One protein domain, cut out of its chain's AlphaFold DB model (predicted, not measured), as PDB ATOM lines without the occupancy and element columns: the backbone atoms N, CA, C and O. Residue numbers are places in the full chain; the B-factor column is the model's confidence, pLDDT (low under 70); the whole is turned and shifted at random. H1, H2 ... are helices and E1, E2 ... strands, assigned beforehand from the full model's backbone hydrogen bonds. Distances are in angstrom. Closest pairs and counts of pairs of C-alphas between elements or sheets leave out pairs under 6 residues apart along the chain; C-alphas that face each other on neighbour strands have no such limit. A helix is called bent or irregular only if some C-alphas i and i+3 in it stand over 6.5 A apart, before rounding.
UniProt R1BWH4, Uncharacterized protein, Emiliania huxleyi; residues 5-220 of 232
ATOM      1  N   ILE A   5      -4.755   9.871  27.554       78.75
ATOM      2  CA  ILE A   5      -5.947  10.153  28.339       78.75
ATOM      3  C   ILE A   5      -6.652   8.821  28.588       78.75
ATOM      4  O   ILE A   5      -7.090   8.167  27.643       78.75
ATOM      5  N   PHE A   6      -6.769   8.423  29.851       81.75
ATOM      6  CA  PHE A   6      -7.431   7.181  30.250       81.75
ATOM      7  C   PHE A   6      -8.796   7.461  30.869       81.75
ATOM      8  O   PHE A   6      -8.944   8.442  31.593       81.75
ATOM      9  N   SER A   7      -9.785   6.590  30.644       86.94
ATOM     10  CA  SER A   7     -10.970   6.542  31.512       86.94
ATOM     11  C   SER A   7     -10.559   6.129  32.937       86.94
ATOM     12  O   SER A   7      -9.495   5.535  33.098       86.94
ATOM     13  N   PRO A   8     -11.379   6.382  33.971       86.81
ATOM     14  CA  PRO A   8     -11.120   5.909  35.337       86.81
ATOM     15  C   PRO A   8     -10.770   4.420  35.424       86.81
ATOM     16  O   PRO A   8      -9.780   4.047  36.048       86.81
ATOM     17  N   ASP A   9     -11.549   3.585  34.733       89.81
ATOM     18  CA  ASP A   9     -11.348   2.136  34.668       89.81
ATOM     19  C   ASP A   9     -10.007   1.765  34.013       89.81
ATOM     20  O   ASP A   9      -9.232   0.982  34.555       89.81
ATOM     21  N   LYS A  10      -9.653   2.408  32.894       89.88
ATOM     22  CA  LYS A  10      -8.352   2.168  32.254       89.88
ATOM     23  C   LYS A  10      -7.181   2.777  33.014       89.88
ATOM     24  O   LYS A  10      -6.069   2.270  32.914       89.88
ATOM     25  N   ALA A  11      -7.413   3.833  33.791       89.12
ATOM     26  CA  ALA A  11      -6.387   4.442  34.618       89.12
ATOM     27  C   ALA A  11      -5.977   3.514  35.767       89.12
ATOM     28  O   ALA A  11      -4.780   3.360  35.991       89.12
ATOM     29  N   LYS A  12      -6.931   2.858  36.452       91.19
ATOM     30  CA  LYS A  12      -6.602   1.908  37.532       91.19
ATOM     31  C   LYS A  12      -5.783   0.716  37.025       91.19
ATOM     32  O   LYS A  12      -4.786   0.376  37.650       91.19
ATOM     33  N   GLU A  13      -6.156   0.149  35.873       90.44
ATOM     34  CA  GLU A  13      -5.437  -0.967  35.241       90.44
ATOM     35  C   GLU A  13      -4.016  -0.531  34.877       90.44
ATOM     36  O   GLU A  13      -3.040  -1.125  35.319       90.44
ATOM     37  N   ALA A  14      -3.884   0.585  34.152       88.44
ATOM     38  CA  ALA A  14      -2.584   1.064  33.697       88.44
ATOM     39  C   ALA A  14      -1.648   1.508  34.837       88.44
ATOM     40  O   ALA A  14      -0.430   1.508  34.628       88.44
ATOM     41  N   LEU A  15      -2.189   1.892  36.001       88.69
ATOM     42  CA  LEU A  15      -1.420   2.116  37.228       88.69
ATOM     43  C   LEU A  15      -0.921   0.803  37.827       88.69
ATOM     44  O   LEU A  15       0.274   0.678  38.089       88.69
ATOM     45  N   TYR A  16      -1.828  -0.149  38.057       89.06
ATOM     46  CA  TYR A  16      -1.488  -1.411  38.704       89.06
ATOM     47  C   TYR A  16      -0.523  -2.226  37.837       89.06
ATOM     48  O   TYR A  16       0.565  -2.562  38.288       89.06
ATOM     49  N   ASP A  17      -0.846  -2.435  36.559       88.25
ATOM     50  CA  ASP A  17      -0.054  -3.260  35.637       88.25
ATOM     51  C   ASP A  17       1.375  -2.741  35.442       88.25
ATOM     52  O   ASP A  17       2.302  -3.513  35.218       88.25
ATOM     53  N   TYR A  18       1.569  -1.421  35.510       83.19
ATOM     54  CA  TYR A  18       2.893  -0.824  35.345       83.19
ATOM     55  C   TYR A  18       3.819  -1.111  36.524       83.19
ATOM     56  O   TYR A  18       5.028  -1.279  36.342       83.19
ATOM     57  N   TRP A  19       3.256  -1.144  37.729       81.62
ATOM     58  CA  TRP A  19       4.025  -1.296  38.957       81.62
ATOM     59  C   TRP A  19       3.987  -2.696  39.547       81.62
ATOM     60  O   TRP A  19       4.862  -3.012  40.352       81.62
ATOM     61  N   ASN A  20       3.056  -3.543  39.105       78.25
ATOM     62  CA  ASN A  20       2.967  -4.951  39.468       78.25
ATOM     63  C   ASN A  20       4.083  -5.777  38.801       78.25
ATOM     64  O   ASN A  20       3.864  -6.665  37.978       78.25
ATOM     65  N   VAL A  21       5.320  -5.431  39.146       76.62
ATOM     66  CA  VAL A  21       6.551  -6.096  38.741       76.62
ATOM     67  C   VAL A  21       7.179  -6.675  40.001       76.62
ATOM     68  O   VAL A  21       7.351  -5.974  41.000       76.62
ATOM     69  N   ALA A  22       7.536  -7.959  39.953       72.38
ATOM     70  CA  ALA A  22       8.105  -8.670  41.094       72.38
ATOM     71  C   ALA A  22       9.288  -7.902  41.721       72.38
ATOM     72  O   ALA A  22      10.185  -7.439  41.016       72.38
ATOM     73  N   GLY A  23       9.272  -7.772  43.051       74.94
ATOM     74  CA  GLY A  23      10.326  -7.128  43.844       74.94
ATOM     75  C   GLY A  23      10.215  -5.607  44.000       74.94
ATOM     76  O   GLY A  23      10.856  -5.054  44.886       74.94
ATOM     77  N   ARG A  24       9.383  -4.901  43.217       76.94
ATOM     78  CA  ARG A  24       9.290  -3.426  43.302       76.94
ATOM     79  C   ARG A  24       8.583  -2.890  44.548       76.94
ATOM     80  O   ARG A  24       8.761  -1.724  44.881       76.94
ATOM     81  N   SER A  25       7.825  -3.734  45.234       84.25
ATOM     82  CA  SER A  25       7.027  -3.344  46.403       84.25
ATOM     83  C   SER A  25       7.238  -4.277  47.590       84.25
ATOM     84  O   SER A  25       6.418  -4.309  48.500       84.25
ATOM     85  N   GLU A  26       8.326  -5.051  47.587       84.94
ATOM     86  CA  GLU A  26       8.601  -6.069  48.611       84.94
ATOM     87  C   GLU A  26       8.697  -5.470  50.021       84.94
ATOM     88  O   GLU A  26       8.293  -6.095  50.997       84.94
ATOM     89  N   HIS A  27       9.186  -4.233  50.125       90.56
ATOM     90  CA  HIS A  27       9.318  -3.525  51.398       90.56
ATOM     91  C   HIS A  27       8.092  -2.682  51.764       90.56
ATOM     92  O   HIS A  27       8.033  -2.157  52.875       90.56
ATOM     93  N   LEU A  28       7.122  -2.527  50.859       92.38
ATOM     94  CA  LEU A  28       5.917  -1.753  51.130       92.38
ATOM     95  C   LEU A  28       4.956  -2.594  51.990       92.38
ATOM     96  O   LEU A  28       4.687  -3.748  51.643       92.38
ATOM     97  N   PRO A  29       4.408  -2.060  53.096       93.44
ATOM     98  CA  PRO A  29       3.460  -2.814  53.907       93.44
ATOM     99  C   PRO A  29       2.203  -3.136  53.096       93.44
ATOM    100  O   PRO A  29       1.743  -2.318  52.297       93.44
ATOM    101  N   SER A  30       1.604  -4.302  53.351       94.12
ATOM    102  CA  SER A  30       0.378  -4.741  52.670       94.12
ATOM    103  C   SER A  30      -0.728  -3.692  52.731       94.12
ATOM    104  O   SER A  30      -1.425  -3.498  51.749       94.12
ATOM    105  N   SER A  31      -0.840  -2.922  53.819       94.88
ATOM    106  CA  SER A  31      -1.803  -1.820  53.998       94.88
ATOM    107  C   SER A  31      -1.635  -0.629  53.038       94.88
ATOM    108  O   SER A  31      -2.542   0.191  52.928       94.88
ATOM    109  N   MET A  32      -0.505  -0.522  52.335       94.19
ATOM    110  CA  MET A  32      -0.244   0.513  51.326       94.19
ATOM    111  C   MET A  32      -0.168  -0.034  49.902       94.19
ATOM    112  O   MET A  32      -0.077   0.743  48.957       94.19
ATOM    113  N   ARG A  33      -0.217  -1.355  49.735       94.38
ATOM    114  CA  ARG A  33      -0.192  -2.001  48.425       94.38
ATOM    115  C   ARG A  33      -1.532  -1.879  47.701       94.38
ATOM    116  O   ARG A  33      -2.583  -1.725  48.340       94.38
ATOM    117  N   GLY A  34      -1.468  -1.923  46.373       93.88
ATOM    118  CA  GLY A  34      -2.603  -1.769  45.463       93.88
ATOM    119  C   GLY A  34      -2.875  -0.334  44.987       93.88
ATOM    120  O   GLY A  34      -2.033   0.563  45.081       93.88
ATOM    121  N   VAL A  35      -4.079  -0.118  44.445       95.38
ATOM    122  CA  VAL A  35      -4.527   1.181  43.906       95.38
ATOM    123  C   VAL A  35      -5.595   1.778  44.809       95.38
ATOM    124  O   VAL A  35      -6.568   1.111  45.170       95.38
ATOM    125  N   PHE A  36      -5.444   3.061  45.122       96.44
ATOM    126  CA  PHE A  36      -6.353   3.807  45.980       96.44
ATOM    127  C   PHE A  36      -7.065   4.903  45.197       96.44
ATOM    128  O   PHE A  36      -6.462   5.598  44.386       96.44
ATOM    129  N   TRP A  37      -8.349   5.074  45.482       95.38
ATOM    130  CA  TRP A  37      -9.209   6.130  44.973       95.38
ATOM    131  C   TRP A  37      -9.366   7.247  46.006       95.38
ATOM    132  O   TRP A  37      -9.677   6.993  47.166       95.38
ATOM    133  N   PHE A  38      -9.204   8.494  45.574       93.31
ATOM    134  CA  PHE A  38      -9.489   9.684  46.367       93.31
ATOM    135  C   PHE A  38     -11.003   9.995  46.382       93.31
ATOM    136  O   PHE A  38     -11.488  10.757  45.544       93.31
ATOM    137  N   ASN A  39     -11.741   9.411  47.331       87.94
ATOM    138  CA  ASN A  39     -13.212   9.359  47.348       87.94
ATOM    139  C   ASN A  39     -13.897  10.741  47.355       87.94
ATOM    140  O   ASN A  39     -14.774  11.040  46.547       87.94
ATOM    141  N   ASP A  40     -13.449  11.618  48.243       87.38
ATOM    142  CA  ASP A  40     -14.031  12.933  48.542       87.38
ATOM    143  C   ASP A  40     -13.016  14.078  48.347       87.38
ATOM    144  O   ASP A  40     -13.226  15.207  48.797       87.38
ATOM    145  N   ASN A  41     -11.923  13.817  47.619       88.25
ATOM    146  CA  ASN A  41     -10.896  14.815  47.334       88.25
ATOM    147  C   ASN A  41     -11.375  15.849  46.306       88.25
ATOM    148  O   ASN A  41     -11.747  15.531  45.170       88.25
ATOM    149  N   GLN A  42     -11.291  17.119  46.695       82.25
ATOM    150  CA  GLN A  42     -11.635  18.262  45.847       82.25
ATOM    151  C   GLN A  42     -10.537  18.601  44.827       82.25
ATOM    152  O   GLN A  42     -10.819  19.254  43.819       82.25
ATOM    153  N   ALA A  43      -9.297  18.157  45.066       83.06
ATOM    154  CA  ALA A  43      -8.173  18.361  44.157       83.06
ATOM    155  C   ALA A  43      -8.349  17.554  42.851       83.06
ATOM    156  O   ALA A  43      -9.114  16.581  42.822       83.06
ATOM    157  N   PRO A  44      -7.663  17.924  41.751       82.62
ATOM    158  CA  PRO A  44      -7.788  17.266  40.448       82.62
ATOM    159  C   PRO A  44      -7.016  15.931  40.378       82.62
ATOM    160  O   PRO A  44      -6.278  15.658  39.433       82.62
ATOM    161  N   GLU A  45      -7.214  15.085  41.384       85.31
ATOM    162  CA  GLU A  45      -6.574  13.785  41.576       85.31
ATOM    163  C   GLU A  45      -7.678  12.730  41.722       85.31
ATOM    164  O   GLU A  45      -8.688  12.990  42.384       85.31
ATOM    165  N   LEU A  46      -7.528  11.562  41.095       88.12
ATOM    166  CA  LEU A  46      -8.516  10.477  41.200       88.12
ATOM    167  C   LEU A  46      -7.934   9.232  41.855       88.12
ATOM    168  O   LEU A  46      -8.541   8.720  42.787       88.12
ATOM    169  N   LEU A  47      -6.771   8.770  41.404       92.69
ATOM    170  CA  LEU A  47      -6.143   7.557  41.922       92.69
ATOM    171  C   LEU A  47      -4.726   7.838  42.403       92.69
ATOM    172  O   LEU A  47      -4.126   8.837  42.017       92.69
ATOM    173  N   ILE A  48      -4.182   6.920  43.186       92.62
ATOM    174  CA  ILE A  48      -2.762   6.832  43.516       92.62
ATOM    175  C   ILE A  48      -2.373   5.358  43.620       92.62
ATOM    176  O   ILE A  48      -3.173   4.524  44.047       92.62
ATOM    177  N   CYS A  49      -1.146   5.047  43.217       91.88
ATOM    178  CA  CYS A  49      -0.530   3.744  43.407       91.88
ATOM    179  C   CYS A  49       0.797   3.944  44.142       91.88
ATOM    180  O   CYS A  49       1.603   4.782  43.733       91.88
ATOM    181  N   PHE A  50       0.998   3.211  45.235       90.88
ATOM    182  CA  PHE A  50       2.252   3.242  45.996       90.88
ATOM    183  C   PHE A  50       3.225   2.143  45.563       90.88
ATOM    184  O   PHE A  50       4.378   2.139  45.990       90.88
ATOM    185  N   GLU A  51       2.778   1.216  44.718       88.69
ATOM    186  CA  GLU A  51       3.634   0.176  44.162       88.69
ATOM    187  C   GLU A  51       4.831   0.814  43.428       88.69
ATOM    188  O   GLU A  51       4.685   1.812  42.720       88.69
ATOM    189  N   GLY A  52       6.029   0.266  43.634       84.50
ATOM    190  CA  GLY A  52       7.273   0.818  43.084       84.50
ATOM    191  C   GLY A  52       7.806   2.088  43.750       84.50
ATOM    192  O   GLY A  52       8.816   2.620  43.284       84.50
ATOM    193  N   CYS A  53       7.180   2.573  44.826       88.50
ATOM    194  CA  CYS A  53       7.792   3.588  45.680       88.50
ATOM    195  C   CYS A  53       9.005   3.020  46.415       88.50
ATOM    196  O   CYS A  53       9.011   1.860  46.829       88.50
ATOM    197  N   GLU A  54      10.009   3.861  46.652       90.25
ATOM    198  CA  GLU A  54      11.104   3.477  47.537       90.25
ATOM    199  C   GLU A  54      10.568   3.407  48.970       90.25
ATOM    200  O   GLU A  54       9.961   4.360  49.464       90.25
ATOM    201  N   CYS A  55      10.774   2.271  49.628       93.25
ATOM    202  CA  CYS A  55      10.360   2.059  51.006       93.25
ATOM    203  C   CYS A  55      11.574   1.671  51.849       93.25
ATOM    204  O   CYS A  55      12.220   0.653  51.595       93.25
ATOM    205  N   ASP A  56      11.865   2.483  52.860       94.88
ATOM    206  CA  ASP A  56      12.821   2.172  53.914       94.88
ATOM    207  C   ASP A  56      12.030   1.637  55.111       94.88
ATOM    208  O   ASP A  56      11.491   2.398  55.919       94.88
ATOM    209  N   ALA A  57      11.921   0.312  55.201       93.69
ATOM    210  CA  ALA A  57      11.147  -0.345  56.249       93.69
ATOM    211  C   ALA A  57      11.742  -0.140  57.655       93.69
ATOM    212  O   ALA A  57      10.996  -0.143  58.633       93.69
ATOM    213  N   GLU A  58      13.060   0.074  57.767       94.50
ATOM    214  CA  GLU A  58      13.726   0.329  59.050       94.50
ATOM    215  C   GLU A  58      13.387   1.725  59.577       94.50
ATOM    216  O   GLU A  58      13.076   1.891  60.759       94.50
ATOM    217  N   LYS A  59      13.397   2.731  58.694       96.38
ATOM    218  CA  LYS A  59      12.982   4.100  59.035       96.38
ATOM    219  C   LYS A  59      11.467   4.303  59.002       96.38
ATOM    220  O   LYS A  59      10.992   5.315  59.515       96.38
ATOM    221  N   ARG A  60      10.725   3.349  58.432       96.88
ATOM    222  CA  ARG A  60       9.279   3.418  58.164       96.88
ATOM    223  C   ARG A  60       8.932   4.629  57.301       96.88
ATOM    224  O   ARG A  60       8.011   5.395  57.588       96.88
ATOM    225  N   GLU A  61       9.721   4.812  56.248       96.75
ATOM    226  CA  GLU A  61       9.553   5.894  55.287       96.75
ATOM    227  C   GLU A  61       9.187   5.346  53.905       96.75
ATOM    228  O   GLU A  61       9.840   4.435  53.403       96.75
ATOM    229  N   VAL A  62       8.171   5.935  53.270       95.25
ATOM    230  CA  VAL A  62       7.815   5.661  51.867       95.25
ATOM    231  C   VAL A  62       8.013   6.931  51.057       95.25
ATOM    232  O   VAL A  62       7.392   7.958  51.340       95.25
ATOM    233  N   TYR A  63       8.878   6.878  50.053       93.38
ATOM    234  CA  TYR A  63       9.171   7.992  49.163       93.38
ATOM    235  C   TYR A  63       8.365   7.881  47.870       93.38
ATOM    236  O   TYR A  63       8.519   6.948  47.083       93.38
ATOM    237  N   LEU A  64       7.526   8.887  47.642       91.56
ATOM    238  CA  LEU A  64       6.636   8.990  46.498       91.56
ATOM    239  C   LEU A  64       7.070  10.157  45.593       91.56
ATOM    240  O   LEU A  64       6.828  11.326  45.928       91.56
ATOM    241  N   PRO A  65       7.679   9.889  44.427       89.75
ATOM    242  CA  PRO A  65       7.986  10.933  43.456       89.75
ATOM    243  C   PRO A  65       6.718  11.332  42.685       89.75
ATOM    244  O   PRO A  65       6.230  10.583  41.841       89.75
ATOM    245  N   CYS A  66       6.205  12.552  42.889       87.62
ATOM    246  CA  CYS A  66       5.009  13.038  42.176       87.62
ATOM    247  C   CYS A  66       5.243  13.250  40.668       87.62
ATOM    248  O   CYS A  66       4.296  13.473  39.918       87.62
ATOM    249  N   TYR A  67       6.502  13.201  40.226       83.75
ATOM    250  CA  TYR A  67       6.931  13.263  38.826       83.75
ATOM    251  C   TYR A  67       7.240  11.881  38.221       83.75
ATOM    252  O   TYR A  67       7.689  11.802  37.074       83.75
ATOM    253  N   GLY A  68       7.063  10.805  38.993       76.06
ATOM    254  CA  GLY A  68       7.307   9.439  38.545       76.06
ATOM    255  C   GLY A  68       6.304   8.988  37.473       76.06
ATOM    256  O   GLY A  68       5.161   9.460  37.447       76.06
ATOM    257  N   PRO A  69       6.708   8.076  36.571       75.81
ATOM    258  CA  PRO A  69       5.797   7.504  35.588       75.81
ATOM    259  C   PRO A  69       4.667   6.763  36.304       75.81
ATOM    260  O   PRO A  69       4.920   5.985  37.211       75.81
ATOM    261  N   ARG A  70       3.417   7.017  35.906       73.56
ATOM    262  CA  ARG A  70       2.230   6.303  36.417       73.56
ATOM    263  C   ARG A  70       2.166   6.170  37.948       73.56
ATOM    264  O   ARG A  70       1.739   5.152  38.467       73.56
ATOM    265  N   VAL A  71       2.597   7.195  38.679       73.81
ATOM    266  CA  VAL A  71       2.400   7.283  40.139       73.81
ATOM    267  C   VAL A  71       1.094   8.013  40.444       73.81
ATOM    268  O   VAL A  71       0.280   7.572  41.254       73.81
ATOM    269  N   TRP A  72       0.887   9.133  39.745       80.19
ATOM    270  CA  TRP A  72      -0.216  10.053  39.978       80.19
ATOM    271  C   TRP A  72      -0.939  10.373  38.661       80.19
ATOM    272  O   TRP A  72      -0.398  11.101  37.823       80.19
ATOM    273  N   PRO A  73      -2.138   9.820  38.424       79.81
ATOM    274  CA  PRO A  73      -3.005  10.277  37.358       79.81
ATOM    275  C   PRO A  73      -3.628  11.632  37.721       79.81
ATOM    276  O   PRO A  73      -4.171  11.821  38.813       79.81
ATOM    277  N   TRP A  74      -3.529  12.580  36.792       83.50
ATOM    278  CA  TRP A  74      -4.072  13.933  36.934       83.50
ATOM    279  C   TRP A  74      -5.341  14.087  36.107       83.50
ATOM    280  O   TRP A  74      -5.410  13.562  34.998       83.50
ATOM    281  N   CYS A  75      -6.315  14.869  36.569       83.00
ATOM    282  CA  CYS A  75      -7.490  15.169  35.747       83.00
ATOM    283  C   CYS A  75      -7.092  15.890  34.445       83.00
ATOM    284  O   CYS A  75      -6.138  16.667  34.407       83.00
ATOM    285  N   HIS A  76      -7.826  15.641  33.362       81.94
ATOM    286  CA  HIS A  76      -7.529  16.196  32.034       81.94
ATOM    287  C   HIS A  76      -7.998  17.661  31.844       81.94
ATOM    288  O   HIS A  76      -7.809  18.254  30.781       81.94
ATOM    289  N   ASP A  77      -8.594  18.279  32.860       80.62
ATOM    290  CA  ASP A  77      -9.028  19.679  32.825       80.62
ATOM    291  C   ASP A  77      -7.878  20.662  33.115       80.62
ATOM    292  O   ASP A  77      -6.756  20.283  33.454       80.62
ATOM    293  N   TYR A  78      -8.148  21.965  32.970       84.25
ATOM    294  CA  TYR A  78      -7.144  23.010  33.194       84.25
ATOM    295  C   TYR A  78      -6.544  22.985  34.606       84.25
ATOM    296  O   TYR A  78      -5.361  23.290  34.764       84.25
ATOM    297  N   ALA A  79      -7.336  22.623  35.621       84.12
ATOM    298  CA  ALA A  79      -6.854  22.546  36.993       84.12
ATOM    299  C   ALA A  79      -5.890  21.365  37.161       84.12
ATOM    300  O   ALA A  79      -4.810  21.545  37.720       84.12
ATOM    301  N   GLY A  80      -6.229  20.191  36.621       84.62
ATOM    302  CA  GLY A  80      -5.352  19.022  36.625       84.62
ATOM    303  C   GLY A  80      -4.054  19.244  35.854       84.62
ATOM    304  O   GLY A  80      -2.982  18.924  36.364       84.62
ATOM    305  N   TRP A  81      -4.110  19.905  34.696       84.75
ATOM    306  CA  TRP A  81      -2.908  20.312  33.960       84.75
ATOM    307  C   TRP A  81      -2.032  21.298  34.735       84.75
ATOM    308  O   TRP A  81      -0.817  21.113  34.809       84.75
ATOM    309  N   GLY A  82      -2.629  22.334  35.330       87.38
ATOM    310  CA  GLY A  82      -1.901  23.294  36.160       87.38
ATOM    311  C   GLY A  82      -1.233  22.622  37.359       87.38
ATOM    312  O   GLY A  82      -0.060  22.869  37.638       87.38
ATOM    313  N   PHE A  83      -1.957  21.721  38.023       85.69
ATOM    314  CA  PHE A  83      -1.461  20.998  39.186       85.69
ATOM    315  C   PHE A  83      -0.347  20.011  38.817       85.69
ATOM    316  O   PHE A  83       0.695  20.000  39.470       85.69
ATOM    317  N   ARG A  84      -0.487  19.286  37.699       87.00
ATOM    318  CA  ARG A  84       0.585  18.463  37.127       87.00
ATOM    319  C   ARG A  84       1.835  19.288  36.838       87.00
ATOM    320  O   ARG A  84       2.929  18.876  37.210       87.00
ATOM    321  N   MET A  85       1.702  20.440  36.181       86.75
ATOM    322  CA  MET A  85       2.863  21.283  35.889       86.75
ATOM    323  C   MET A  85       3.551  21.740  37.176       86.75
ATOM    324  O   MET A  85       4.773  21.648  37.279       86.75
ATOM    325  N   ALA A  86       2.781  22.190  38.168       88.31
ATOM    326  CA  ALA A  86       3.317  22.659  39.440       88.31
ATOM    327  C   ALA A  86       4.009  21.540  40.232       88.31
ATOM    328  O   ALA A  86       5.114  21.751  40.722       88.31
ATOM    329  N   MET A  87       3.393  20.360  40.335       87.06
ATOM    330  CA  MET A  87       3.875  19.263  41.180       87.06
ATOM    331  C   MET A  87       4.895  18.367  40.477       87.06
ATOM    332  O   MET A  87       5.884  17.976  41.080       87.06
ATOM    333  N   SER A  88       4.688  18.035  39.206       86.94
ATOM    334  CA  SER A  88       5.558  17.127  38.453       86.94
ATOM    335  C   SER A  88       6.584  17.904  37.636       86.94
ATOM    336  O   SER A  88       7.780  17.859  37.920       86.94
ATOM    337  N   ASP A  89       6.124  18.630  36.618       84.38
ATOM    338  CA  ASP A  89       6.998  19.010  35.505       84.38
ATOM    339  C   ASP A  89       7.972  20.138  35.891       84.38
ATOM    340  O   ASP A  89       9.152  20.085  35.532       84.38
ATOM    341  N   ILE A  90       7.489  21.123  36.658       86.44
ATOM    342  CA  ILE A  90       8.261  22.269  37.156       86.44
ATOM    343  C   ILE A  90       8.778  21.986  38.562       86.44
ATOM    344  O   ILE A  90       9.981  22.056  38.798       86.44
ATOM    345  N   GLY A  91       7.876  21.688  39.501       86.94
ATOM    346  CA  GLY A  91       8.235  21.584  40.911       86.94
ATOM    347  C   GLY A  91       9.029  20.335  41.251       86.94
ATOM    348  O   GLY A  91       9.715  20.355  42.266       86.94
ATOM    349  N   ARG A  92       8.967  19.273  40.428       88.25
ATOM    350  CA  ARG A  92       9.618  17.975  40.696       88.25
ATOM    351  C   ARG A  92       9.407  17.547  42.149       88.25
ATOM    352  O   ARG A  92      10.344  17.193  42.863       88.25
ATOM    353  N   CYS A  93       8.166  17.679  42.593       91.31
ATOM    354  CA  CYS A  93       7.787  17.471  43.967       91.31
ATOM    355  C   CYS A  93       7.884  15.993  44.331       91.31
ATOM    356  O   CYS A  93       7.582  15.111  43.524       91.31
ATOM    357  N   SER A  94       8.247  15.732  45.575       92.81
ATOM    358  CA  SER A  94       8.153  14.406  46.170       92.81
ATOM    359  C   SER A  94       7.546  14.493  47.555       92.81
ATOM    360  O   SER A  94       7.676  15.507  48.245       92.81
ATOM    361  N   ILE A  95       6.879  13.424  47.960       94.31
ATOM    362  CA  ILE A  95       6.273  13.301  49.278       94.31
ATOM    363  C   ILE A  95       6.936  12.121  49.972       94.31
ATOM    364  O   ILE A  95       6.973  11.027  49.416       94.31
ATOM    365  N   THR A  96       7.439  12.335  51.181       95.88
ATOM    366  CA  THR A  96       7.896  11.237  52.036       95.88
ATOM    367  C   THR A  96       6.837  10.999  53.091       95.88
ATOM    368  O   THR A  96       6.514  11.917  53.833       95.88
ATOM    369  N   PHE A  97       6.298   9.794  53.174       97.31
ATOM    370  CA  PHE A  97       5.409   9.384  54.252       97.31
ATOM    371  C   PHE A  97       6.274   8.839  55.380       97.31
ATOM    372  O   PHE A  97       6.954   7.838  55.188       97.31
ATOM    373  N   ARG A  98       6.277   9.513  56.528       97.69
ATOM    374  CA  ARG A  98       7.023   9.117  57.725       97.69
ATOM    375  C   ARG A  98       6.079   8.497  58.729       97.69
ATOM    376  O   ARG A  98       5.386   9.239  59.428       97.69
ATOM    377  N   PHE A  99       6.033   7.174  58.759       97.94
ATOM    378  CA  PHE A  99       5.090   6.445  59.587       97.94
ATOM    379  C   PHE A  99       5.537   6.343  61.046       97.94
ATOM    380  O   PHE A  99       6.725   6.366  61.379       97.94
ATOM    381  N   ASP A 100       4.546   6.215  61.920       97.56
ATOM    382  CA  ASP A 100       4.728   5.767  63.292       97.56
ATOM    383  C   ASP A 100       5.119   4.280  63.363       97.56
ATOM    384  O   ASP A 100       5.352   3.612  62.356       97.56
ATOM    385  N   GLU A 101       5.221   3.747  64.581       95.38
ATOM    386  CA  GLU A 101       5.697   2.380  64.795       95.38
ATOM    387  C   GLU A 101       4.783   1.295  64.229       95.38
ATOM    388  O   GLU A 101       5.270   0.217  63.885       95.38
ATOM    389  N   ASN A 102       3.496   1.602  64.089       95.19
ATOM    390  CA  ASN A 102       2.459   0.649  63.715       95.19
ATOM    391  C   ASN A 102       2.019   0.792  62.253       95.19
ATOM    392  O   ASN A 102       1.132   0.055  61.820       95.19
ATOM    393  N   TRP A 103       2.623   1.716  61.496       95.44
ATOM    394  CA  TRP A 103       2.179   2.084  60.150       95.44
ATOM    395  C   TRP A 103       0.724   2.571  60.124       95.44
ATOM    396  O   TRP A 103      -0.033   2.255  59.207       95.44
ATOM    397  N   GLU A 104       0.313   3.325  61.143       97.00
ATOM    398  CA  GLU A 104      -1.067   3.803  61.293       97.00
ATOM    399  C   GLU A 104      -1.202   5.292  61.021       97.00
ATOM    400  O   GLU A 104      -2.171   5.721  60.396       97.00
ATOM    401  N   HIS A 105      -0.227   6.084  61.449       98.06
ATOM    402  CA  HIS A 105      -0.157   7.514  61.183       98.06
ATOM    403  C   HIS A 105       1.139   7.852  60.461       98.06
ATOM    404  O   HIS A 105       2.188   7.306  60.790       98.06
ATOM    405  N   ALA A 106       1.090   8.790  59.519       98.12
ATOM    406  CA  ALA A 106       2.270   9.376  58.912       98.12
ATOM    407  C   ALA A 106       2.201  10.898  58.836       98.12
ATOM    408  O   ALA A 106       1.173  11.491  58.499       98.12
ATOM    409  N   GLU A 107       3.350  11.529  59.053       97.75
ATOM    410  CA  GLU A 107       3.596  12.884  58.569       97.75
ATOM    411  C   GLU A 107       4.054  12.812  57.110       97.75
ATOM    412  O   GLU A 107       4.804  11.915  56.729       97.75
ATOM    413  N   MET A 108       3.622  13.763  56.287       97.19
ATOM    414  CA  MET A 108       3.893  13.766  54.847       97.19
ATOM    415  C   MET A 108       4.621  15.053  54.421       97.19
ATOM    416  O   MET A 108       4.017  15.918  53.775       97.19
ATOM    417  N   PRO A 109       5.896  15.263  54.798       95.56
ATOM    418  CA  PRO A 109       6.676  16.375  54.272       95.56
ATOM    419  C   PRO A 109       6.687  16.371  52.737       95.56
ATOM    420  O   PRO A 109       7.012  15.372  52.092       95.56
ATOM    421  N   LEU A 110       6.338  17.525  52.168       93.81
ATOM    422  CA  LEU A 110       6.434  17.797  50.741       93.81
ATOM    423  C   LEU A 110       7.785  18.447  50.455       93.81
ATOM    424  O   LEU A 110       8.155  19.425  51.103       93.81
ATOM    425  N   TYR A 111       8.485  17.938  49.454       92.94
ATOM    426  CA  TYR A 111       9.760  18.468  48.999       92.94
ATOM    427  C   TYR A 111       9.590  19.063  47.609       92.94
ATOM    428  O   TYR A 111       9.158  18.367  46.695       92.94
ATOM    429  N   PHE A 112       9.954  20.332  47.440       90.19
ATOM    430  CA  PHE A 112      10.152  20.925  46.124       90.19
ATOM    431  C   PHE A 112      11.513  20.521  45.581       90.19
ATOM    432  O   PHE A 112      12.493  20.414  46.323       90.19
ATOM    433  N   PHE A 113      11.579  20.318  44.272       86.38
ATOM    434  CA  PHE A 113      12.791  19.917  43.574       86.38
ATOM    435  C   PHE A 113      13.432  18.676  44.218       86.38
ATOM    436  O   PHE A 113      14.654  18.588  44.327       86.38
ATOM    437  N   GLY A 114      12.609  17.745  44.707       80.12
ATOM    438  CA  GLY A 114      13.021  16.500  45.359       80.12
ATOM    439  C   GLY A 114      13.803  16.628  46.674       80.12
ATOM    440  O   GLY A 114      14.005  15.616  47.334       80.12
ATOM    441  N   CYS A 115      14.250  17.823  47.077       84.12
ATOM    442  CA  CYS A 115      15.193  17.987  48.192       84.12
ATOM    443  C   CYS A 115      14.943  19.208  49.086       84.12
ATOM    444  O   CYS A 115      15.450  19.242  50.206       84.12
ATOM    445  N   ILE A 116      14.157  20.197  48.648       90.06
ATOM    446  CA  ILE A 116      13.870  21.400  49.437       90.06
ATOM    447  C   ILE A 116      12.574  21.169  50.220       90.06
ATOM    448  O   ILE A 116      11.498  21.230  49.620       90.06
ATOM    449  N   PRO A 117      12.629  20.904  51.540       92.50
ATOM    450  CA  PRO A 117      11.420  20.681  52.318       92.50
ATOM    451  C   PRO A 117      10.581  21.955  52.347       92.50
ATOM    452  O   PRO A 117      11.075  23.041  52.665       92.50
ATOM    453  N   LEU A 118       9.291  21.826  52.050       92.12
ATOM    454  CA  LEU A 118       8.352  22.911  52.257       92.12
ATOM    455  C   LEU A 118       8.151  23.097  53.772       92.12
ATOM    456  O   LEU A 118       7.871  22.118  54.470       92.12
ATOM    457  N   PRO A 119       8.291  24.321  54.315       91.88
ATOM    458  CA  PRO A 119       8.135  24.545  55.745       91.88
ATOM    459  C   PRO A 119       6.760  24.095  56.244       91.88
ATOM    460  O   PRO A 119       5.731  24.534  55.723       91.88
ATOM    461  N   THR A 120       6.744  23.296  57.313       89.00
ATOM    462  CA  THR A 120       5.515  22.749  57.921       89.00
ATOM    463  C   THR A 120       4.554  23.830  58.420       89.00
ATOM    464  O   THR A 120       3.352  23.597  58.528       89.00
ATOM    465  N   LEU A 121       5.069  25.036  58.688       89.56
ATOM    466  CA  LEU A 121       4.255  26.203  59.022       89.56
ATOM    467  C   LEU A 121       3.363  26.641  57.851       89.56
ATOM    468  O   LEU A 121       2.241  27.079  58.085       89.56
ATOM    469  N   LEU A 122       3.837  26.537  56.606       92.38
ATOM    470  CA  LEU A 122       3.074  26.941  55.420       92.38
ATOM    471  C   LEU A 122       2.069  25.866  55.023       92.38
ATOM    472  O   LEU A 122       0.896  26.165  54.786       92.38
ATOM    473  N   VAL A 123       2.541  24.622  54.975       93.69
ATOM    474  CA  VAL A 123       1.750  23.456  54.608       93.69
ATOM    475  C   VAL A 123       2.213  22.262  55.426       93.69
ATOM    476  O   VAL A 123       3.405  21.976  55.502       93.69
ATOM    477  N   ARG A 124       1.259  21.538  56.004       95.38
ATOM    478  CA  ARG A 124       1.505  20.252  56.656       95.38
ATOM    479  C   ARG A 124       0.469  19.257  56.174       95.38
ATOM    480  O   ARG A 124      -0.719  19.565  56.140       95.38
ATOM    481  N   PHE A 125       0.927  18.067  55.829       96.31
ATOM    482  CA  PHE A 125       0.083  16.960  55.416       96.31
ATOM    483  C   PHE A 125       0.249  15.823  56.417       96.31
ATOM    484  O   PHE A 125       1.375  15.534  56.824       96.31
ATOM    485  N   THR A 126      -0.851  15.180  56.787       97.88
ATOM    486  CA  THR A 126      -0.817  13.951  57.588       97.88
ATOM    487  C   THR A 126      -1.651  12.874  56.917       97.88
ATOM    488  O   THR A 126      -2.564  13.180  56.146       97.88
ATOM    489  N   PHE A 127      -1.352  11.622  57.234       97.88
ATOM    490  CA  PHE A 127      -2.005  10.441  56.692       97.88
ATOM    491  C   PHE A 127      -2.352   9.503  57.838       97.88
ATOM    492  O   PHE A 127      -1.495   9.239  58.672       97.88
ATOM    493  N   ARG A 128      -3.589   9.022  57.915       98.19
ATOM    494  CA  ARG A 128      -4.045   8.199  59.036       98.19
ATOM    495  C   ARG A 128      -4.895   7.039  58.557       98.19
ATOM    496  O   ARG A 128      -5.875   7.249  57.851       98.19
ATOM    497  N   ARG A 129      -4.564   5.832  58.992       97.88
ATOM    498  CA  ARG A 129      -5.324   4.620  58.707       97.88
ATOM    499  C   ARG A 129      -6.672   4.650  59.431       97.88
ATOM    500  O   ARG A 129      -6.743   5.039  60.595       97.88
ATOM    501  N   LEU A 130      -7.745   4.264  58.740       98.00
ATOM    502  CA  LEU A 130      -9.113   4.269  59.279       98.00
ATOM    503  C   LEU A 130      -9.656   2.868  59.599       98.00
ATOM    504  O   LEU A 130     -10.672   2.763  60.283       98.00
ATOM    505  N   ASP A 131      -9.005   1.810  59.116       96.88
ATOM    506  CA  ASP A 131      -9.378   0.416  59.369       96.88
ATOM    507  C   ASP A 131      -8.146  -0.492  59.501       96.88
ATOM    508  O   ASP A 131      -7.049  -0.149  59.072       96.88
ATOM    509  N   GLU A 132      -8.324  -1.670  60.094       94.81
ATOM    510  CA  GLU A 132      -7.223  -2.603  60.373       94.81
ATOM    511  C   GLU A 132      -6.556  -3.159  59.105       94.81
ATOM    512  O   GLU A 132      -5.357  -3.441  59.113       94.81
ATOM    513  N   ARG A 133      -7.305  -3.293  58.000       94.69
ATOM    514  CA  ARG A 133      -6.803  -3.852  56.733       94.69
ATOM    515  C   ARG A 133      -5.969  -2.839  55.938       94.69
ATOM    516  O   ARG A 133      -5.180  -3.230  55.075       94.69
ATOM    517  N   GLY A 134      -6.110  -1.550  56.240       95.44
ATOM    518  CA  GLY A 134      -5.509  -0.469  55.468       95.44
ATOM    519  C   GLY A 134      -6.228  -0.209  54.151       95.44
ATOM    520  O   GLY A 134      -5.617   0.311  53.221       95.44
ATOM    521  N   ASP A 135      -7.509  -0.565  54.055       97.44
ATOM    522  CA  ASP A 135      -8.298  -0.272  52.860       97.44
ATOM    523  C   ASP A 135      -8.690   1.211  52.813       97.44
ATOM    524  O   ASP A 135      -8.951   1.744  51.737       97.44
ATOM    525  N   ARG A 136      -8.713   1.911  53.952       98.12
ATOM    526  CA  ARG A 136      -9.078   3.324  54.043       98.12
ATOM    527  C   ARG A 136      -8.063   4.139  54.824       98.12
ATOM    528  O   ARG A 136      -7.648   3.787  55.930       98.12
ATOM    529  N   TRP A 137      -7.755   5.304  54.273       98.19
ATOM    530  CA  TRP A 137      -6.832   6.266  54.855       98.19
ATOM    531  C   TRP A 137      -7.394   7.674  54.766       98.19
ATOM    532  O   TRP A 137      -7.901   8.074  53.729       98.19
ATOM    533  N   GLU A 138      -7.277   8.457  55.825       98.00
ATOM    534  CA  GLU A 138      -7.601   9.876  55.830       98.00
ATOM    535  C   GLU A 138      -6.335  10.700  55.608       98.00
ATOM    536  O   GLU A 138      -5.340  10.541  56.317       98.00
ATOM    537  N   ARG A 139      -6.382  11.624  54.651       96.81
ATOM    538  CA  ARG A 139      -5.358  12.641  54.450       96.81
ATOM    539  C   ARG A 139      -5.867  13.982  54.953       96.81
ATOM    540  O   ARG A 139      -6.866  14.502  54.461       96.81
ATOM    541  N   LEU A 140      -5.131  14.576  55.887       96.62
ATOM    542  CA  LEU A 140      -5.409  15.915  56.399       96.62
ATOM    543  C   LEU A 140      -4.429  16.912  55.789       96.62
ATOM    544  O   LEU A 140      -3.221  16.674  55.734       96.62
ATOM    545  N   VAL A 141      -4.953  18.054  55.354       95.12
ATOM    546  CA  VAL A 141      -4.177  19.150  54.773       95.12
ATOM    547  C   VAL A 141      -4.317  20.376  55.658       95.12
ATOM    548  O   VAL A 141      -5.396  20.962  55.766       95.12
ATOM    549  N   TYR A 142      -3.212  20.806  56.250       95.31
ATOM    550  CA  TYR A 142      -3.122  22.034  57.024       95.31
ATOM    551  C   TYR A 142      -2.408  23.113  56.211       95.31
ATOM    552  O   TYR A 142      -1.391  22.841  55.576       95.31
ATOM    553  N   SER A 143      -2.895  24.350  56.282       93.75
ATOM    554  CA  SER A 143      -2.205  25.529  55.753       93.75
ATOM    555  C   SER A 143      -2.183  26.629  56.803       93.75
ATOM    556  O   SER A 143      -3.226  26.951  57.378       93.75
ATOM    557  N   PHE A 144      -0.997  27.180  57.073       94.31
ATOM    558  CA  PHE A 144      -0.783  28.147  58.157       94.31
ATOM    559  C   PHE A 144      -1.300  27.632  59.514       94.31
ATOM    560  O   PHE A 144      -1.953  28.350  60.266       94.31
ATOM    561  N   GLY A 145      -1.069  26.343  59.794       91.62
ATOM    562  CA  GLY A 145      -1.523  25.659  61.012       91.62
ATOM    563  C   GLY A 145      -3.024  25.338  61.084       91.62
ATOM    564  O   GLY A 145      -3.444  24.649  62.009       91.62
ATOM    565  N   GLN A 146      -3.836  25.775  60.118       94.75
ATOM    566  CA  GLN A 146      -5.281  25.525  60.093       94.75
ATOM    567  C   GLN A 146      -5.624  24.349  59.182       94.75
ATOM    568  O   GLN A 146      -5.121  24.285  58.062       94.75
ATOM    569  N   LEU A 147      -6.510  23.453  59.629       94.94
ATOM    570  CA  LEU A 147      -7.061  22.399  58.775       94.94
ATOM    571  C   LEU A 147      -7.849  23.047  57.628       94.94
ATOM    572  O   LEU A 147      -8.765  23.833  57.867       94.94
ATOM    573  N   ARG A 148      -7.469  22.742  56.389       93.38
ATOM    574  CA  ARG A 148      -8.120  23.250  55.174       93.38
ATOM    575  C   ARG A 148      -8.955  22.191  54.486       93.38
ATOM    576  O   ARG A 148     -10.073  22.487  54.084       93.38
ATOM    577  N   TYR A 149      -8.413  20.984  54.375       91.44
ATOM    578  CA  TYR A 149      -9.061  19.879  53.689       91.44
ATOM    579  C   TYR A 149      -8.838  18.589  54.472       91.44
ATOM    580  O   TYR A 149      -7.773  18.395  55.062       91.44
ATOM    581  N   SER A 150      -9.840  17.721  54.450       94.50
ATOM    582  CA  SER A 150      -9.722  16.311  54.801       94.50
ATOM    583  C   SER A 150     -10.363  15.515  53.676       94.50
ATOM    584  O   SER A 150     -11.378  15.954  53.129       94.50
ATOM    585  N   TYR A 151      -9.747  14.401  53.307       94.88
ATOM    586  CA  TYR A 151     -10.324  13.458  52.364       94.88
ATOM    587  C   TYR A 151      -9.802  12.046  52.611       94.88
ATOM    588  O   TYR A 151      -8.734  11.840  53.184       94.88
ATOM    589  N   THR A 152     -10.563  11.070  52.148       96.94
ATOM    590  CA  THR A 152     -10.329   9.645  52.285       96.94
ATOM    591  C   THR A 152      -9.772   9.063  50.990       96.94
ATOM    592  O   THR A 152     -10.288   9.302  49.896       96.94
ATOM    593  N   LEU A 153      -8.736   8.249  51.126       97.19
ATOM    594  CA  LEU A 153      -8.279   7.306  50.124       97.19
ATOM    595  C   LEU A 153      -8.897   5.951  50.446       97.19
ATOM    596  O   LEU A 153      -8.769   5.479  51.575       97.19
ATOM    597  N   THR A 154      -9.531   5.327  49.463       97.75
ATOM    598  CA  THR A 154     -10.122   3.993  49.587       97.75
ATOM    599  C   THR A 154      -9.477   3.064  48.570       97.75
ATOM    600  O   THR A 154      -9.449   3.378  47.381       97.75
ATOM    601  N   ARG A 155      -8.968   1.919  49.008       97.81
ATOM    602  CA  ARG A 155      -8.403   0.885  48.147       97.81
ATOM    603  C   ARG A 155      -9.483   0.310  47.232       97.81
ATOM    604  O   ARG A 155     -10.569  -0.048  47.684       97.81
ATOM    605  N   ILE A 156      -9.175   0.221  45.943       97.75
ATOM    606  CA  ILE A 156     -10.070  -0.311  44.903       97.75
ATOM    607  C   ILE A 156      -9.478  -1.515  44.171       97.75
ATOM    608  O   ILE A 156     -10.231  -2.288  43.588       97.75
ATOM    609  N   ILE A 157      -8.154  -1.673  44.210       96.56
ATOM    610  CA  ILE A 157      -7.422  -2.859  43.762       96.56
ATOM    611  C   ILE A 157      -6.490  -3.245  44.906       96.56
ATOM    612  O   ILE A 157      -5.828  -2.361  45.455       96.56
ATOM    613  N   ASP A 158      -6.453  -4.521  45.279       95.06
ATOM    614  CA  ASP A 158      -5.530  -5.025  46.296       95.06
ATOM    615  C   ASP A 158      -4.135  -5.372  45.752       95.06
ATOM    616  O   ASP A 158      -3.789  -5.092  44.606       95.06
ATOM    617  N   GLU A 159      -3.288  -5.919  46.620       92.75
ATOM    618  CA  GLU A 159      -1.917  -6.310  46.291       92.75
ATOM    619  C   GLU A 159      -1.825  -7.422  45.237       92.75
ATOM    620  O   GLU A 159      -0.836  -7.467  44.505       92.75
ATOM    621  N   ASP A 160      -2.866  -8.248  45.109       91.88
ATOM    622  CA  ASP A 160      -2.957  -9.357  44.152       91.88
ATOM    623  C   ASP A 160      -3.631  -8.944  42.830       91.88
ATOM    624  O   ASP A 160      -3.735  -9.743  41.894       91.88
ATOM    625  N   GLY A 161      -4.088  -7.693  42.736       92.06
ATOM    626  CA  GLY A 161      -4.708  -7.140  41.535       92.06
ATOM    627  C   GLY A 161      -6.212  -7.373  41.465       92.06
ATOM    628  O   GLY A 161      -6.825  -7.098  40.432       92.06
ATOM    629  N   ALA A 162      -6.827  -7.864  42.542       95.00
ATOM    630  CA  ALA A 162      -8.261  -8.072  42.594       95.00
ATOM    631  C   ALA A 162      -8.995  -6.761  42.904       95.00
ATOM    632  O   ALA A 162      -8.604  -5.976  43.771       95.00
ATOM    633  N   GLU A 163     -10.099  -6.528  42.198       96.81
ATOM    634  CA  GLU A 163     -10.965  -5.378  42.445       96.81
ATOM    635  C   GLU A 163     -11.749  -5.554  43.749       96.81
ATOM    636  O   GLU A 163     -12.450  -6.550  43.950       96.81
ATOM    637  N   LEU A 164     -11.690  -4.548  44.623       96.56
ATOM    638  CA  LEU A 164     -12.378  -4.570  45.908       96.56
ATOM    639  C   LEU A 164     -13.776  -3.961  45.797       96.56
ATOM    640  O   LEU A 164     -13.948  -2.769  45.535       96.56
ATOM    641  N   GLN A 165     -14.794  -4.782  46.044       96.06
ATOM    642  CA  GLN A 165     -16.183  -4.338  46.162       96.06
ATOM    643  C   GLN A 165     -16.550  -4.071  47.631       96.06
ATOM    644  O   GLN A 165     -16.102  -4.813  48.507       96.06
ATOM    645  N   PRO A 166     -17.382  -3.051  47.924       96.25
ATOM    646  CA  PRO A 166     -18.104  -2.187  46.978       96.25
ATOM    647  C   PRO A 166     -17.301  -0.978  46.460       96.25
ATOM    648  O   PRO A 166     -17.766  -0.276  45.566       96.25
ATOM    649  N   SER A 167     -16.107  -0.724  47.000       96.50
ATOM    650  CA  SER A 167     -15.349   0.516  46.785       96.50
ATOM    651  C   SER A 167     -15.037   0.820  45.320       96.50
ATOM    652  O   SER A 167     -15.144   1.969  44.889       96.50
ATOM    653  N   TYR A 168     -14.706  -0.196  44.524       96.00
ATOM    654  CA  TYR A 168     -14.517  -0.019  43.088       96.00
ATOM    655  C   TYR A 168     -15.822   0.390  42.377       96.00
ATOM    656  O   TYR A 168     -15.829   1.330  41.578       96.00
ATOM    657  N   GLY A 169     -16.942  -0.267  42.696       95.12
ATOM    658  CA  GLY A 169     -18.252   0.094  42.151       95.12
ATOM    659  C   GLY A 169     -18.649   1.533  42.491       95.12
ATOM    660  O   GLY A 169     -19.143   2.260  41.627       95.12
ATOM    661  N   GLU A 170     -18.364   1.973  43.718       94.19
ATOM    662  CA  GLU A 170     -18.580   3.354  44.161       94.19
ATOM    663  C   GLU A 170     -17.725   4.357  43.380       94.19
ATOM    664  O   GLU A 170     -18.252   5.381  42.944       94.19
ATOM    665  N   MET A 171     -16.448   4.051  43.126       92.81
ATOM    666  CA  MET A 171     -15.578   4.896  42.303       92.81
ATOM    667  C   MET A 171     -16.150   5.082  40.892       92.81
ATOM    668  O   MET A 171     -16.200   6.203  40.387       92.81
ATOM    669  N   ILE A 172     -16.596   4.002  40.242       91.69
ATOM    670  CA  ILE A 172     -17.168   4.071  38.889       91.69
ATOM    671  C   ILE A 172     -18.486   4.844  38.884       91.69
ATOM    672  O   ILE A 172     -18.715   5.665  37.994       91.69
ATOM    673  N   ALA A 173     -19.351   4.610  39.872       89.75
ATOM    674  CA  ALA A 173     -20.594   5.357  40.013       89.75
ATOM    675  C   ALA A 173     -20.320   6.854  40.227       89.75
ATOM    676  O   ALA A 173     -20.951   7.684  39.576       89.75
ATOM    677  N   ASN A 174     -19.341   7.193  41.073       85.69
ATOM    678  CA  ASN A 174     -18.904   8.564  41.312       85.69
ATOM    679  C   ASN A 174     -18.372   9.200  40.026       85.69
ATOM    680  O   ASN A 174     -18.873  10.240  39.617       85.69
ATOM    681  N   ALA A 175     -17.446   8.544  39.327       81.94
ATOM    682  CA  ALA A 175     -16.838   9.093  38.122       81.94
ATOM    683  C   ALA A 175     -17.832   9.311  36.963       81.94
ATOM    684  O   ALA A 175     -17.602  10.163  36.104       81.94
ATOM    685  N   ASN A 176     -18.939   8.566  36.941       79.75
ATOM    686  CA  ASN A 176     -20.004   8.706  35.946       79.75
ATOM    687  C   ASN A 176     -21.173   9.593  36.408       79.75
ATOM    688  O   ASN A 176     -22.075   9.867  35.613       79.75
ATOM    689  N   ALA A 177     -21.199  10.026  37.672       73.62
ATOM    690  CA  ALA A 177     -22.309  10.799  38.206       73.62
ATOM    691  C   ALA A 177     -22.368  12.197  37.552       73.62
ATOM    692  O   ALA A 177     -21.381  12.940  37.578       73.62
ATOM    693  N   PRO A 178     -23.519  12.604  36.985       57.72
ATOM    694  CA  PRO A 178     -23.682  13.946  36.445       57.72
ATOM    695  C   PRO A 178     -23.662  14.977  37.583       57.72
ATOM    696  O   PRO A 178     -24.480  14.915  38.497       57.72
ATOM    697  N   GLY A 179     -22.743  15.946  37.517       55.28
ATOM    698  CA  GLY A 179     -22.741  17.108  38.413       55.28
ATOM    699  C   GLY A 179     -22.411  16.800  39.876       55.28
ATOM    700  O   GLY A 179     -23.129  17.244  40.770       55.28
ATOM    701  N   ILE A 180     -21.324  16.069  40.139       49.50
ATOM    702  CA  ILE A 180     -20.863  15.800  41.509       49.50
ATOM    703  C   ILE A 180     -20.753  17.108  42.299       49.50
ATOM    704  O   ILE A 180     -20.040  18.038  41.915       49.50
ATOM    705  N   VAL A 181     -21.444  17.119  43.440       43.31
ATOM    706  CA  VAL A 181     -21.699  18.256  44.343       43.31
ATOM    707  C   VAL A 181     -20.421  18.982  44.800       43.31
ATOM    708  O   VAL A 181     -20.490  20.141  45.196       43.31
ATOM    709  N   ASN A 182     -19.245  18.353  44.673       44.44
ATOM    710  CA  ASN A 182     -17.970  18.896  45.144       44.44
ATOM    711  C   ASN A 182     -17.017  19.411  44.048       44.44
ATOM    712  O   ASN A 182     -16.045  20.069  44.410       44.44
ATOM    713  N   ASN A 183     -17.252  19.156  42.747       49.84
ATOM    714  CA  ASN A 183     -16.482  19.798  41.662       49.84
ATOM    715  C   ASN A 183     -17.118  19.588  40.257       49.84
ATOM    716  O   ASN A 183     -16.713  18.679  39.529       49.84
ATOM    717  N   PRO A 184     -18.088  20.419  39.828       42.62
ATOM    718  CA  PRO A 184     -18.848  20.230  38.581       42.62
ATOM    719  C   PRO A 184     -18.047  20.403  37.270       42.62
ATOM    720  O   PRO A 184     -18.637  20.359  36.193       42.62
ATOM    721  N   GLY A 185     -16.722  20.585  37.333       47.97
ATOM    722  CA  GLY A 185     -15.829  20.681  36.170       47.97
ATOM    723  C   GLY A 185     -14.724  19.621  36.102       47.97
ATOM    724  O   GLY A 185     -13.919  19.668  35.173       47.97
ATOM    725  N   LYS A 186     -14.658  18.689  37.066       54.59
ATOM    726  CA  LYS A 186     -13.589  17.685  37.132       54.59
ATOM    727  C   LYS A 186     -13.778  16.647  36.032       54.59
ATOM    728  O   LYS A 186     -14.771  15.920  36.013       54.59
ATOM    729  N   THR A 187     -12.823  16.566  35.111       57.94
ATOM    730  CA  THR A 187     -12.813  15.478  34.129       57.94
ATOM    731  C   THR A 187     -12.125  14.270  34.746       57.94
ATOM    732  O   THR A 187     -10.959  14.321  35.122       57.94
ATOM    733  N   TRP A 188     -12.848  13.160  34.862       58.34
ATOM    734  CA  TRP A 188     -12.301  11.937  35.449       58.34
ATOM    735  C   TRP A 188     -11.382  11.167  34.505       58.34
ATOM    736  O   TRP A 188     -10.756  10.187  34.905       58.34
ATOM    737  N   THR A 189     -11.248  11.642  33.272       58.34
ATOM    738  CA  THR A 189     -10.172  11.238  32.384       58.34
ATOM    739  C   THR A 189      -8.817  11.650  32.941       58.34
ATOM    740  O   THR A 189      -8.608  12.812  33.285       58.34
ATOM    741  N   GLN A 190      -7.902  10.692  33.002       66.25
ATOM    742  CA  GLN A 190      -6.618  10.844  33.660       66.25
ATOM    743  C   GLN A 190      -5.474  10.994  32.658       66.25
ATOM    744  O   GLN A 190      -5.349  10.200  31.725       66.25
ATOM    745  N   VAL A 191      -4.615  11.982  32.888       60.41
ATOM    746  CA  VAL A 191      -3.322  12.147  32.231       60.41
ATOM    747  C   VAL A 191      -2.269  11.443  33.069       60.41
ATOM    748  O   VAL A 191      -2.049  11.802  34.225       60.41
ATOM    749  N   MET A 192      -1.586  10.473  32.467       66.56
ATOM    750  CA  MET A 192      -0.462   9.778  33.091       66.56
ATOM    751  C   MET A 192       0.814   9.951  32.276       66.56
ATOM    752  O   MET A 192       0.797   9.923  31.043       66.56
ATOM    753  N   ALA A 193       1.938  10.112  32.973       62.38
ATOM    754  CA  ALA A 193       3.252   9.994  32.358       62.38
ATOM    755  C   ALA A 193       3.491   8.516  32.018       62.38
ATOM    756  O   ALA A 193       3.499   7.675  32.913       62.38
ATOM    757  N   VAL A 194       3.604   8.212  30.725       52.38
ATOM    758  CA  VAL A 194       3.532   6.837  30.209       52.38
ATOM    759  C   VAL A 194       4.881   6.131  30.286       52.38
ATOM    760  O   VAL A 194       4.869   4.964  30.659       52.38
ATOM    761  N   ASP A 195       5.985   6.850  30.012       53.03
ATOM    762  CA  ASP A 195       7.383   6.393  30.086       53.03
ATOM    763  C   ASP A 195       8.376   7.578  30.215       53.03
ATOM    764  O   ASP A 195       8.171   8.645  29.622       53.03
ATOM    765  N   GLY A 196       9.476   7.375  30.957       45.75
ATOM    766  CA  GLY A 196      10.647   8.267  31.052       45.75
ATOM    767  C   GLY A 196      10.903   8.876  32.448       45.75
ATOM    768  O   GLY A 196       9.972   8.969  33.247       45.75
ATOM    769  N   PRO A 197      12.143   9.324  32.756       40.09
ATOM    770  CA  PRO A 197      12.486  10.050  33.988       40.09
ATOM    771  C   PRO A 197      11.844  11.453  33.997       40.09
ATOM    772  O   PRO A 197      12.497  12.479  33.825       40.09
ATOM    773  N   GLY A 198      10.523  11.496  34.159       39.81
ATOM    774  CA  GLY A 198       9.688  12.678  33.984       39.81
ATOM    775  C   GLY A 198       9.678  13.153  32.532       39.81
ATOM    776  O   GLY A 198      10.714  13.459  31.942       39.81
ATOM    777  N   SER A 199       8.482  13.208  31.954       38.22
ATOM    778  CA  SER A 199       8.188  13.746  30.624       38.22
ATOM    779  C   SER A 199       9.198  14.802  30.167       38.22
ATOM    780  O   SER A 199       9.293  15.852  30.798       38.22
ATOM    781  N   ALA A 200       9.941  14.478  29.102       35.56
ATOM    782  CA  ALA A 200      10.795  15.359  28.308       35.56
ATOM    783  C   ALA A 200      10.941  16.770  28.898       35.56
ATOM    784  O   ALA A 200      10.147  17.662  28.592       35.56
ATOM    785  N   CYS A 201      11.960  16.967  29.742       37.28
ATOM    786  CA  CYS A 201      12.475  18.303  30.004       37.28
ATOM    787  C   CYS A 201      12.549  19.034  28.662       37.28
ATOM    788  O   CYS A 201      13.136  18.504  27.714       37.28
ATOM    789  N   LEU A 202      11.968  20.235  28.579       37.06
ATOM    790  CA  LEU A 202      12.330  21.175  27.523       37.06
ATOM    791  C   LEU A 202      13.864  21.129  27.403       37.06
ATOM    792  O   LEU A 202      14.532  21.238  28.443       37.06
ATOM    793  N   PRO A 203      14.436  20.867  26.215       34.41
ATOM    794  CA  PRO A 203      15.881  20.741  26.066       34.41
ATOM    795  C   PRO A 203      16.550  21.995  26.652       34.41
ATOM    796  O   PRO A 203      16.329  23.101  26.171       34.41
ATOM    797  N   GLY A 204      17.275  21.821  27.767       43.12
ATOM    798  CA  GLY A 204      17.837  22.907  28.587       43.12
ATOM    799  C   GLY A 204      17.556  22.796  30.093       43.12
ATOM    800  O   GLY A 204      18.430  23.108  30.901       43.12
ATOM    801  N   VAL A 205      16.397  22.270  30.504       45.75
ATOM    802  CA  VAL A 205      16.023  22.192  31.936       45.75
ATOM    803  C   VAL A 205      16.822  21.120  32.689       45.75
ATOM    804  O   VAL A 205      17.137  21.308  33.856       45.75
ATOM    805  N   GLY A 206      17.240  20.035  32.027       48.56
ATOM    806  CA  GLY A 206      18.033  18.969  32.663       48.56
ATOM    807  C   GLY A 206      19.439  19.398  33.116       48.56
ATOM    808  O   GLY A 206      19.927  18.936  34.143       48.56
ATOM    809  N   VAL A 207      20.079  20.324  32.395       53.59
ATOM    810  CA  VAL A 207      21.403  20.865  32.767       53.59
ATOM    811  C   VAL A 207      21.271  21.876  33.909       53.59
ATOM    812  O   VAL A 207      22.060  21.861  34.856       53.59
ATOM    813  N   LEU A 208      20.227  22.710  33.858       57.34
ATOM    814  CA  LEU A 208      19.837  23.592  34.959       57.34
ATOM    815  C   LEU A 208      19.483  22.795  36.219       57.34
ATOM    816  O   LEU A 208      19.839  23.213  37.312       57.34
ATOM    817  N   TRP A 209      18.851  21.631  36.064       57.00
ATOM    818  CA  TRP A 209      18.491  20.734  37.156       57.00
ATOM    819  C   TRP A 209      19.708  20.187  37.898       57.00
ATOM    820  O   TRP A 209      19.822  20.405  39.100       57.00
ATOM    821  N   ALA A 210      20.640  19.535  37.195       62.94
ATOM    822  CA  ALA A 210      21.855  19.010  37.823       62.94
ATOM    823  C   ALA A 210      22.639  20.127  38.537       62.94
ATOM    824  O   ALA A 210      23.084  19.957  39.670       62.94
ATOM    825  N   SER A 211      22.709  21.306  37.910       67.88
ATOM    826  CA  SER A 211      23.364  22.489  38.474       67.88
ATOM    827  C   SER A 211      22.638  23.038  39.711       67.88
ATOM    828  O   SER A 211      23.289  23.429  40.678       67.88
ATOM    829  N   LEU A 212      21.300  23.061  39.707       65.50
ATOM    830  CA  LEU A 212      20.479  23.515  40.831       65.50
ATOM    831  C   LEU A 212      20.563  22.541  42.006       65.50
ATOM    832  O   LEU A 212      20.793  22.980  43.127       65.50
ATOM    833  N   VAL A 213      20.432  21.235  41.758       64.44
ATOM    834  CA  VAL A 213      20.581  20.194  42.786       64.44
ATOM    835  C   VAL A 213      21.971  20.274  43.412       64.44
ATOM    836  O   VAL A 213      22.097  20.265  44.635       64.44
ATOM    837  N   GLU A 214      23.020  20.431  42.603       69.12
ATOM    838  CA  GLU A 214      24.379  20.566  43.124       69.12
ATOM    839  C   GLU A 214      24.582  21.871  43.915       69.12
ATOM    840  O   GLU A 214      25.246  21.864  44.955       69.12
ATOM    841  N   ALA A 215      23.991  22.987  43.473       74.06
ATOM    842  CA  ALA A 215      24.029  24.253  44.202       74.06
ATOM    843  C   ALA A 215      23.285  24.164  45.545       74.06
ATOM    844  O   ALA A 215      23.820  24.584  46.570       74.06
ATOM    845  N   VAL A 216      22.093  23.557  45.567       65.25
ATOM    846  CA  VAL A 216      21.324  23.309  46.795       65.25
ATOM    847  C   VAL A 216      22.115  22.406  47.741       65.25
ATOM    848  O   VAL A 216      22.239  22.737  48.919       65.25
ATOM    849  N   ARG A 217      22.748  21.339  47.232       67.88
ATOM    850  CA  ARG A 217      23.609  20.443  48.023       67.88
ATOM    851  C   ARG A 217      24.768  21.183  48.687       67.88
ATOM    852  O   ARG A 217      25.081  20.925  49.845       67.88
ATOM    853  N   LYS A 218      25.416  22.100  47.961       72.62
ATOM    854  CA  LYS A 218      26.524  22.913  48.495       72.62
ATOM    855  C   LYS A 218      26.058  23.889  49.579       72.62
ATOM    856  O   LYS A 218      26.833  24.186  50.482       72.62
ATOM    857  N   CYS A 219      24.818  24.366  49.502       71.00
ATOM    858  CA  CYS A 219      24.268  25.352  50.433       71.00
ATOM    859  C   CYS A 219      23.547  24.739  51.649       71.00
ATOM    860  O   CYS A 219      23.431  25.416  52.668       71.00
ATOM    861  N   LEU A 220      23.068  23.491  51.565       67.19
ATOM    862  CA  LEU A 220      22.291  22.809  52.611       67.19
ATOM    863  C   LEU A 220      22.911  21.441  52.973       67.19
ATOM    864  O   LEU A 220      22.409  20.398  52.541       67.19
TER     865      LEU A 220
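Overview. This is residues 5 to 220 of the 232 residues of an uncharacterized protein of Emiliania huxleyi (UniProt R1BWH4). Two antiparallel sheets, joined at a single point where E5 meets E6, bend round together into a wide, open C: the strongly twisted sheet E2 E1 E10 E9 E8 E6 makes most of it, and the smaller sheet E3 E4 E5 E7 makes the other limb. H1, the short strand E11 and H2 lie side by side in a row across the open side of the C, H3 packs on the sheet around E10 and E1, and H4 lies off at one end of the longest axis, apart from the rest. The printed part has 216 residues, with four named helices and eleven named strands in the order H1 E1 E2 E3 E4 H2 E5 E6 E7 E8 E9 E10 H3 E11 H4. The class is mixed, helices and strands, with under half of the residues in named elements. The whole is compact, with a radius of gyration of the C-alphas of 17.0 A and spans of 51 by 41 by 40 A.

Along the chain. Find C-alpha 8 at (-11.120, 5.909, 35.337); from there H1 runs 17.2 A to residue 19. Next come the strands E1, residues 35 to 38, E2, residues 47 to 49, E3, residues 54 to 56, and E4, residues 61 to 65. H2, residues 78 to 90, is 15.9 A long and only just irregular: C-alphas 87 and 90 are 6.7 A apart. Read on through E5, residues 94 to 99, E6, residues 105 to 107, and E7, residues 110 to 112. E8, residues 123 to 129, is 20.5 A long, E9, residues 136 to 143, 23.3 A, and E10, the longest strand, 32.8 A from C-alpha 146 at (-5.281, 25.525, 60.093) to residue 157. H3 is residues 167 to 176, E11 residues 190 to 192, and H4 runs 20.5 A from residue 205 to C-alpha 219 at (24.268, 25.352, 50.433).

Arrangement. Begin with E8 E9 E10, a meander, each strand the antiparallel neighbour of the one before; look for N 128 and O 138 at 2.8 A and N 153 and O 137 at 2.7 A. Beside E10 find E1, with N 37 and O 154 at 2.8 A, and then edge strand E2, in a hairpin with E1, N 36 and O 48 at 2.9 A. At the other edge E6 is beside E8, N 106 and O 127 at 2.8 A. E5 and E6 meet only at a point, C-alphas 99 and 106 facing each other at 4.1 A. In the second sheet, look for N 56 and O 61 at 2.9 A in the hairpin E3 and E4, N 64 and O 95 at 2.8 A between E4 and E5, and N 111 and O 94 at 2.8 A between E5 and E7. H1 is on the first sheet, at a height over the sheet of 8.0 A. H3 is on it too, at 10.1 A, its closest C-alphas to E10 being Tyr 168 and Ile 156, 4.8 A. H1 and H3 only just touch, with 3 pairs of C-alphas within 8 A, through residues 8 to 9 of H1 alone. H2 only grazes the second sheet, with residues 86 to 90, and is near E11. E11 pairs with no named strand, but residues 190 to 191 pair with residues 5 to 6 and 74 to 75. In H3 and H4 every O i to N i+4 pair is within hydrogen-bond range; H1 has 6 of 8 and H2 8 of 9.

Size, cuts and confidence. The C-alphas farthest apart are those of Pro 178 and Lys 218, 52.4 A. The printed part has no cut. The long links are H1 to E1, E4 to H2, H3 to E11 and E11 to H4. The mean pLDDT of the printed part is 83.4; look for values under 70 at residues 178 to 214, 216 to 217 and 220.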